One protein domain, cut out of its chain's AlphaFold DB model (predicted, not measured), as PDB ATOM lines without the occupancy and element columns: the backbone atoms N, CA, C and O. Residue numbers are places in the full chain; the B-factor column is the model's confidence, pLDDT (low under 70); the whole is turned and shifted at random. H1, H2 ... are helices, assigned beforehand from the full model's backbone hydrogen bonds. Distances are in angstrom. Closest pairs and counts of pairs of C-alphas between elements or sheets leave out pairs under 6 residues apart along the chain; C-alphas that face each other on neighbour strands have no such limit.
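This is residues 108 to 175 of the 275 residues of an uncharacterized protein of Schistosoma margrebowiei (UniProt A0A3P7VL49). Two long helices, H1 and H2, run side by side and opposite ways as a loose helical hairpin, joined at one end by a loop of residues 132 to 141. At the other end, residues 167 to 175 stick out beyond H2 as a free tail. The printed part has 68 residues, with H1 then H2 along the chain and no named strand, and its class is all helix. The whole is loose, with a radius of gyration of the C-alphas of 15.6 A, and flat, spanning 52 by 27 by 15 A.

Find C-alpha 108 at (24.434, 23.842, 41.048); from there H1, the longest helix, runs through residues 108 to 131 to C-alpha 131 at (24.947, 51.492, 60.944), 34.1 A away. H2, residues 142 to 162, measures 29.8 A from first to last C-alpha and ends at C-alpha 162 at (29.986, 27.303, 35.190).

Begin at Ala 119 in H1 and look to Phe 152 in H2: their C-alphas, the closest of the two helices, are 6.8 A apart. H1 and H2 only just touch, with 3 pairs of C-alphas within 8 A. H1 touches H2 with residues 112 to 119 alone, and H2 touches H1 with residues 152 to 159 alone. Their lines stand at a shallow tilt of 25 degrees, opposite ways, and their centres are 12.2 A apart. In the backbones, 19 of 20 O i to N i+4 pairs in H1 and 15 of 17 in H2 are within hydrogen-bond range.

Look to Pro 135 and Pro 175 for the two C-alphas farthest apart, 52.4 A. The link from H1 to H2, 10 residues, is short, and the printed part has no cut. Without residues 167 to 175, which stand free, the body spans 42 by 23 by 13 A. The mean pLDDT of the printed part is 80.7; in the B-factor column, residues 165 to 175 are under 70.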
ATOM      1  N   ILE A 108      23.556  22.684  41.240       72.38
ATOM      2  CA  ILE A 108      24.434  23.842  41.048       72.38
ATOM      3  C   ILE A 108      23.823  25.101  41.678       72.38
ATOM      4  O   ILE A 108      24.481  25.735  42.495       72.38
ATOM      5  N   HIS A 109      22.559  25.436  41.399       76.56
ATOM      6  CA  HIS A 109      21.924  26.648  41.932       76.56
ATOM      7  C   HIS A 109      21.849  26.659  43.459       76.56
ATOM      8  O   HIS A 109      21.971  27.720  44.070       76.56
ATOM      9  N   ARG A 110      21.710  25.488  44.087       78.19
ATOM     10  CA  ARG A 110      21.746  25.384  45.546       78.19
ATOM     11  C   ARG A 110      23.131  25.705  46.099       78.19
ATOM     12  O   ARG A 110      23.228  26.502  47.028       78.19
ATOM     13  N   THR A 111      24.194  25.203  45.468       78.69
ATOM     14  CA  THR A 111      25.572  25.564  45.857       78.69
ATOM     15  C   THR A 111      25.859  27.065  45.703       78.69
ATOM     16  O   THR A 111      26.626  27.638  46.481       78.69
ATOM     17  N   LEU A 112      25.186  27.741  44.761       80.94
ATOM     18  CA  LEU A 112      25.284  29.197  44.608       80.94
ATOM     19  C   LEU A 112      24.641  29.927  45.772       80.94
ATOM     20  O   LEU A 112      25.229  30.854  46.316       80.94
ATOM     21  N   ILE A 113      23.449  29.495  46.173       83.50
ATOM     22  CA  ILE A 113      22.731  30.080  47.308       83.50
ATOM     23  C   ILE A 113      23.522  29.880  48.598       83.50
ATOM     24  O   ILE A 113      23.632  30.813  49.392       83.50
ATOM     25  N   ASP A 114      24.134  28.709  48.778       82.75
ATOM     26  CA  ASP A 114      25.014  28.447  49.915       82.75
ATOM     27  C   ASP A 114      26.245  29.368  49.925       82.75
ATOM     28  O   ASP A 114      26.641  29.843  50.991       82.75
ATOM     29  N   SER A 115      26.809  29.672  48.753       84.75
ATOM     30  CA  SER A 115      27.930  30.613  48.609       84.75
ATOM     31  C   SER A 115      27.501  32.062  48.878       84.75
ATOM     32  O   SER A 115      28.191  32.803  49.581       84.75
ATOM     33  N   LEU A 116      26.328  32.457  48.372       85.31
ATOM     34  CA  LEU A 116      25.744  33.784  48.580       85.31
ATOM     35  C   LEU A 116      25.381  34.022  50.045       85.31
ATOM     36  O   LEU A 116      25.588  35.125  50.534       85.31
ATOM     37  N   ARG A 117      24.884  33.008  50.766       87.81
ATOM     38  CA  ARG A 117      24.548  33.120  52.196       87.81
ATOM     39  C   ARG A 117      25.727  33.668  52.997       87.81
ATOM     40  O   ARG A 117      25.552  34.619  53.751       87.81
ATOM     41  N   THR A 118      26.914  33.093  52.824       89.38
ATOM     42  CA  THR A 118      28.114  33.526  53.554       89.38
ATOM     43  C   THR A 118      28.499  34.962  53.189       89.38
ATOM     44  O   THR A 118      28.788  35.756  54.080       89.38
ATOM     45  N   ALA A 119      28.403  35.330  51.906       88.50
ATOM     46  CA  ALA A 119      28.637  36.702  51.452       88.50
ATOM     47  C   ALA A 119      27.636  37.698  52.060       88.50
ATOM     48  O   ALA A 119      28.020  38.770  52.516       88.50
ATOM     49  N   LEU A 120      26.353  37.335  52.109       89.88
ATOM     50  CA  LEU A 120      25.304  38.166  52.696       89.88
ATOM     51  C   LEU A 120      25.518  38.363  54.198       89.88
ATOM     52  O   LEU A 120      25.355  39.479  54.682       89.88
ATOM     53  N   VAL A 121      25.915  37.317  54.929       91.19
ATOM     54  CA  VAL A 121      26.242  37.425  56.360       91.19
ATOM     55  C   VAL A 121      27.388  38.410  56.577       91.19
ATOM     56  O   VAL A 121      27.284  39.271  57.451       91.19
ATOM     57  N   TRP A 122      28.435  38.341  55.755       91.62
ATOM     58  CA  TRP A 122      29.552  39.280  55.821       91.62
ATOM     59  C   TRP A 122      29.135  40.724  55.503       91.62
ATOM     60  O   TRP A 122      29.419  41.643  56.271       91.62
ATOM     61  N   ILE A 123      28.374  40.939  54.424       90.06
ATOM     62  CA  ILE A 123      27.852  42.270  54.075       90.06
ATOM     63  C   ILE A 123      26.999  42.831  55.222       90.06
ATOM     64  O   ILE A 123      27.170  43.985  55.617       90.06
ATOM     65  N   CYS A 124      26.112  42.017  55.800       90.75
ATOM     66  CA  CYS A 124      25.311  42.401  56.959       90.75
ATOM     67  C   CYS A 124      26.184  42.738  58.176       90.75
ATOM     68  O   CYS A 124      25.899  43.720  58.856       90.75
ATOM     69  N   SER A 125      27.257  41.980  58.430       89.69
ATOM     70  CA  SER A 125      28.226  42.258  59.501       89.69
ATOM     71  C   SER A 125      28.834  43.659  59.357       89.69
ATOM     72  O   SER A 125      28.813  44.441  60.311       89.69
ATOM     73  N   LEU A 126      29.270  44.034  58.149       90.31
ATOM     74  CA  LEU A 126      29.787  45.380  57.877       90.31
ATOM     75  C   LEU A 126      28.716  46.464  58.057       90.31
ATOM     76  O   LEU A 126      28.978  47.505  58.664       90.31
ATOM     77  N   ILE A 127      27.502  46.232  57.547       90.44
ATOM     78  CA  ILE A 127      26.389  47.186  57.677       90.44
ATOM     79  C   ILE A 127      26.046  47.417  59.151       90.44
ATOM     80  O   ILE A 127      25.830  48.561  59.547       90.44
ATOM     81  N   LEU A 128      26.016  46.366  59.974       90.12
ATOM     82  CA  LEU A 128      25.743  46.484  61.408       90.12
ATOM     83  C   LEU A 128      26.823  47.304  62.121       90.12
ATOM     84  O   LEU A 128      26.482  48.196  62.901       90.12
ATOM     85  N   TYR A 129      28.096  47.077  61.788       88.50
ATOM     86  CA  TYR A 129      29.214  47.812  62.379       88.50
ATOM     87  C   TYR A 129      29.137  49.320  62.107       88.50
ATOM     88  O   TYR A 129      29.299  50.126  63.024       88.50
ATOM     89  N   TYR A 130      28.847  49.719  60.864       87.56
ATOM     90  CA  TYR A 130      28.764  51.137  60.488       87.56
ATOM     91  C   TYR A 130      27.398  51.782  60.766       87.56
ATOM     92  O   TYR A 130      27.328  52.997  60.943       87.56
ATOM     93  N   GLY A 131      26.317  50.999  60.786       87.06
ATOM     94  CA  GLY A 131      24.947  51.492  60.944       87.06
ATOM     95  C   GLY A 131      24.473  51.580  62.395       87.06
ATOM     96  O   GLY A 131      23.825  52.556  62.763       87.06
ATOM     97  N   ILE A 132      24.788  50.576  63.218       83.69
ATOM     98  CA  ILE A 132      24.355  50.495  64.627       83.69
ATOM     99  C   ILE A 132      25.499  50.882  65.576       83.69
ATOM    100  O   ILE A 132      25.251  51.425  66.654       83.69
ATOM    101  N   GLY A 133      26.748  50.672  65.153       79.38
ATOM    102  CA  GLY A 133      27.949  50.950  65.939       79.38
ATOM    103  C   GLY A 133      28.412  49.751  66.783       79.38
ATOM    104  O   GLY A 133      27.678  48.769  66.938       79.38
ATOM    105  N   PRO A 134      29.636  49.807  67.353       78.81
ATOM    106  CA  PRO A 134      30.164  48.751  68.222       78.81
ATOM    107  C   PRO A 134      29.199  48.535  69.397       78.81
ATOM    108  O   PRO A 134      28.841  49.525  70.043       78.81
ATOM    109  N   PRO A 135      28.733  47.300  69.681       77.94
ATOM    110  CA  PRO A 135      29.476  46.029  69.637       77.94
ATOM    111  C   PRO A 135      29.091  45.030  68.522       77.94
ATOM    112  O   PRO A 135      29.505  43.873  68.593       77.94
ATOM    113  N   TYR A 136      28.282  45.418  67.533       80.31
ATOM    114  CA  TYR A 136      27.745  44.477  66.539       80.31
ATOM    115  C   TYR A 136      28.487  44.575  65.201       80.31
ATOM    116  O   TYR A 136      28.647  45.667  64.668       80.31
ATOM    117  N   GLY A 137      28.897  43.432  64.642       81.81
ATOM    118  CA  GLY A 137      29.596  43.357  63.355       81.81
ATOM    119  C   GLY A 137      31.110  43.565  63.443       81.81
ATOM    120  O   GLY A 137      31.672  43.735  64.527       81.81
ATOM    121  N   GLU A 138      31.777  43.543  62.291       85.19
ATOM    122  CA  GLU A 138      33.230  43.700  62.185       85.19
ATOM    123  C   GLU A 138      33.637  44.963  61.405       85.19
ATOM    124  O   GLU A 138      32.955  45.353  60.453       85.19
ATOM    125  N   PRO A 139      34.752  45.626  61.774       84.38
ATOM    126  CA  PRO A 139      35.275  46.743  61.003       84.38
ATOM    127  C   PRO A 139      35.826  46.277  59.657       84.38
ATOM    128  O   PRO A 139      36.507  45.255  59.556       84.38
ATOM    129  N   PHE A 140      35.638  47.103  58.627       85.50
ATOM    130  CA  PHE A 140      36.251  46.839  57.328       85.50
ATOM    131  C   PHE A 140      37.767  47.066  57.386       85.50
ATOM    132  O   PHE A 140      38.251  48.201  57.406       85.50
ATOM    133  N   ASN A 141      38.530  45.974  57.389       86.38
ATOM    134  CA  ASN A 141      39.986  46.012  57.307       86.38
ATOM    135  C   ASN A 141      40.421  46.097  55.839       86.38
ATOM    136  O   ASN A 141      40.185  45.160  55.090       86.38
ATOM    137  N   ILE A 142      41.119  47.164  55.430       84.75
ATOM    138  CA  ILE A 142      41.533  47.346  54.022       84.75
ATOM    139  C   ILE A 142      42.364  46.164  53.483       84.75
ATOM    140  O   ILE A 142      42.215  45.797  52.327       84.75
ATOM    141  N   GLY A 143      43.229  45.550  54.299       85.31
ATOM    142  CA  GLY A 143      44.074  44.436  53.849       85.31
ATOM    143  C   GLY A 143      43.289  43.139  53.627       85.31
ATOM    144  O   GLY A 143      43.338  42.556  52.548       85.31
ATOM    145  N   TRP A 144      42.547  42.701  54.646       87.00
ATOM    146  CA  TRP A 144      41.816  41.428  54.634       87.00
ATOM    147  C   TRP A 144      40.453  41.517  53.931       87.00
ATOM    148  O   TRP A 144      40.036  40.584  53.259       87.00
ATOM    149  N   GLY A 145      39.785  42.667  53.999       87.56
ATOM    150  CA  GLY A 145      38.511  42.892  53.321       87.56
ATOM    151  C   GLY A 145      38.644  42.918  51.798       87.56
ATOM    152  O   GLY A 145      37.725  42.505  51.102       87.56
ATOM    153  N   LEU A 146      39.793  43.344  51.253       88.81
ATOM    154  CA  LEU A 146      40.025  43.292  49.804       88.81
ATOM    155  C   LEU A 146      40.183  41.857  49.289       88.81
ATOM    156  O   LEU A 146      39.627  41.545  48.241       88.81
ATOM    157  N   ILE A 147      40.893  40.986  50.016       91.50
ATOM    158  CA  ILE A 147      41.012  39.569  49.626       91.50
ATOM    159  C   ILE A 147      39.680  38.828  49.786       91.50
ATOM    160  O   ILE A 147      39.380  37.922  49.016       91.50
ATOM    161  N   GLU A 148      38.853  39.240  50.742       90.44
ATOM    162  CA  GLU A 148      37.509  38.702  50.921       90.44
ATOM    163  C   GLU A 148      36.561  39.117  49.786       90.44
ATOM    164  O   GLU A 148      35.879  38.266  49.212       90.44
ATOM    165  N   ILE A 149      36.591  40.392  49.377       89.69
ATOM    166  CA  ILE A 149      35.868  40.868  48.187       89.69
ATOM    167  C   ILE A 149      36.338  40.126  46.932       89.69
ATOM    168  O   ILE A 149      35.501  39.692  46.142       89.69
ATOM    169  N   ASP A 150      37.650  39.959  46.753       91.69
ATOM    170  CA  ASP A 150      38.214  39.202  45.630       91.69
ATOM    171  C   ASP A 150      37.746  37.737  45.647       91.69
ATOM    172  O   ASP A 150      37.309  37.212  44.624       91.69
ATOM    173  N   GLY A 151      37.709  37.105  46.824       91.00
ATOM    174  CA  GLY A 151      37.178  35.755  47.009       91.00
ATOM    175  C   GLY A 151      35.702  35.634  46.620       91.00
ATOM    176  O   GLY A 151      35.335  34.731  45.863       91.00
ATOM    177  N   PHE A 152      34.850  36.558  47.070       89.44
ATOM    178  CA  PHE A 152      33.438  36.576  46.673       89.44
ATOM    179  C   PHE A 152      33.256  36.874  45.179       89.44
ATOM    180  O   PHE A 152      32.421  36.240  44.527       89.44
ATOM    181  N   ALA A 153      34.055  37.779  44.609       87.75
ATOM    182  CA  ALA A 153      34.037  38.072  43.179       87.75
ATOM    183  C   ALA A 153      34.436  36.841  42.351       87.75
ATOM    184  O   ALA A 153      33.737  36.498  41.398       87.75
ATOM    185  N   LEU A 154      35.494  36.127  42.748       90.00
ATOM    186  CA  LEU A 154      35.920  34.875  42.122       90.00
ATOM    187  C   LEU A 154      34.816  33.816  42.195       90.00
ATOM    188  O   LEU A 154      34.544  33.167  41.185       90.00
ATOM    189  N   LEU A 155      34.138  33.668  43.337       86.19
ATOM    190  CA  LEU A 155      33.015  32.733  43.481       86.19
ATOM    191  C   LEU A 155      31.860  33.063  42.525       86.19
ATOM    192  O   LEU A 155      31.336  32.160  41.867       86.19
ATOM    193  N   ILE A 156      31.487  34.341  42.398       82.62
ATOM    194  CA  ILE A 156      30.428  34.782  41.475       82.62
ATOM    195  C   ILE A 156      30.861  34.579  40.017       82.62
ATOM    196  O   ILE A 156      30.100  34.036  39.218       82.62
ATOM    197  N   ILE A 157      32.087  34.956  39.655       83.88
ATOM    198  CA  ILE A 157      32.604  34.793  38.289       83.88
ATOM    199  C   ILE A 157      32.699  33.308  37.921       83.88
ATOM    200  O   ILE A 157      32.208  32.905  36.867       83.88
ATOM    201  N   GLY A 158      33.264  32.473  38.798       83.12
ATOM    202  CA  GLY A 158      33.366  31.027  38.591       83.12
ATOM    203  C   GLY A 158      31.997  30.372  38.410       83.12
ATOM    204  O   GLY A 158      31.813  29.536  37.529       83.12
ATOM    205  N   THR A 159      31.009  30.832  39.173       78.75
ATOM    206  CA  THR A 159      29.605  30.435  39.044       78.75
ATOM    207  C   THR A 159      29.005  30.807  37.689       78.75
ATOM    208  O   THR A 159      28.351  29.985  37.043       78.75
ATOM    209  N   LEU A 160      29.211  32.046  37.242       77.56
ATOM    210  CA  LEU A 160      28.672  32.539  35.975       77.56
ATOM    211  C   LEU A 160      29.291  31.815  34.772       77.56
ATOM    212  O   LEU A 160      28.579  31.500  33.816       77.56
ATOM    213  N   ILE A 161      30.589  31.501  34.851       82.50
ATOM    214  CA  ILE A 161      31.293  30.667  33.867       82.50
ATOM    215  C   ILE A 161      30.727  29.244  33.877       82.50
ATOM    216  O   ILE A 161      30.439  28.687  32.819       82.50
ATOM    217  N   HIS A 162      30.527  28.657  35.062       76.25
ATOM    218  CA  HIS A 162      29.986  27.303  35.190       76.25
ATOM    219  C   HIS A 162      28.579  27.181  34.591       76.25
ATOM    220  O   HIS A 162      28.282  26.210  33.896       76.25
ATOM    221  N   ASN A 163      27.744  28.202  34.780       75.69
ATOM    222  CA  ASN A 163      26.401  28.254  34.205       75.69
ATOM    223  C   ASN A 163      26.371  28.650  32.718       75.69
ATOM    224  O   ASN A 163      25.282  28.807  32.173       75.69
ATOM    225  N   ARG A 164      27.532  28.834  32.064       72.62
ATOM    226  CA  ARG A 164      27.657  29.339  30.680       72.62
ATOM    227  C   ARG A 164      26.863  30.629  30.418       72.62
ATOM    228  O   ARG A 164      26.480  30.904  29.289       72.62
ATOM    229  N   VAL A 165      26.612  31.424  31.460       68.69
ATOM    230  CA  VAL A 165      25.897  32.709  31.351       68.69
ATOM    231  C   VAL A 165      26.827  33.790  30.802       68.69
ATOM    232  O   VAL A 165      26.378  34.724  30.144       68.69
ATOM    233  N   LEU A 166      28.131  33.654  31.055       63.84
ATOM    234  CA  LEU A 166      29.165  34.470  30.434       63.84
ATOM    235  C   LEU A 166      29.839  33.665  29.325       63.84
ATOM    236  O   LEU A 166      30.623  32.755  29.604       63.84
ATOM    237  N   ASP A 167      29.566  34.028  28.075       57.69
ATOM    238  CA  ASP A 167      30.402  33.597  26.964       57.69
ATOM    239  C   ASP A 167      31.809  34.169  27.158       57.69
ATOM    240  O   ASP A 167      32.026  35.371  27.331       57.69
ATOM    241  N   ILE A 168      32.787  33.270  27.132       59.09
ATOM    242  CA  ILE A 168      34.215  33.499  27.395       59.09
ATOM    243  C   ILE A 168      34.894  34.413  26.358       59.09
ATOM    244  O   ILE A 168      36.104  34.622  26.415       59.09
ATOM    245  N   THR A 169      34.120  35.017  25.453       55.84
ATOM    246  CA  THR A 169      34.531  36.007  24.450       55.84
ATOM    247  C   THR A 169      35.210  37.238  25.066       55.84
ATOM    248  O   THR A 169      35.889  37.986  24.367       55.84
ATOM    249  N   LEU A 170      35.058  37.460  26.377       55.44
ATOM    250  CA  LEU A 170      35.690  38.568  27.099       55.44
ATOM    251  C   LEU A 170      37.139  38.278  27.551       55.44
ATOM    252  O   LEU A 170      37.838  39.201  27.967       55.44
ATOM    253  N   LEU A 171      37.615  37.029  27.453       58.84
ATOM    254  CA  LEU A 171      39.014  36.672  27.701       58.84
ATOM    255  C   LEU A 171      39.762  36.549  26.358       58.84
ATOM    256  O   LEU A 171      39.555  35.575  25.637       58.84
ATOM    257  N   PRO A 172      40.677  37.479  26.021       59.25
ATOM    258  CA  PRO A 172      41.324  37.556  24.703       59.25
ATOM    259  C   PRO A 172      42.269  36.387  24.352       59.25
ATOM    260  O   PRO A 172      42.917  36.426  23.309       59.25
ATOM    261  N   CYS A 173      42.366  35.350  25.193       57.09
ATOM    262  CA  CYS A 173      43.320  34.246  25.037       57.09
ATOM    263  C   CYS A 173      42.694  32.874  24.728       57.09
ATOM    264  O   CYS A 173      43.447  31.914  24.577       57.09
ATOM    265  N   CYS A 174      41.370  32.750  24.600       53.16
ATOM    266  CA  CYS A 174      40.738  31.477  24.230       53.16
ATOM    267  C   CYS A 174      40.076  31.585  22.846       53.16
ATOM    268  O   CYS A 174      39.159  32.389  22.686       53.16
ATOM    269  N   PRO A 175      40.510  30.802  21.835       55.62
ATOM    270  CA  PRO A 175      39.832  30.760  20.550       55.62
ATOM    271  C   PRO A 175      38.438  30.155  20.730       55.62
ATOM    272  O   PRO A 175      38.277  29.146  21.415       55.62
TER     273      PRO A 175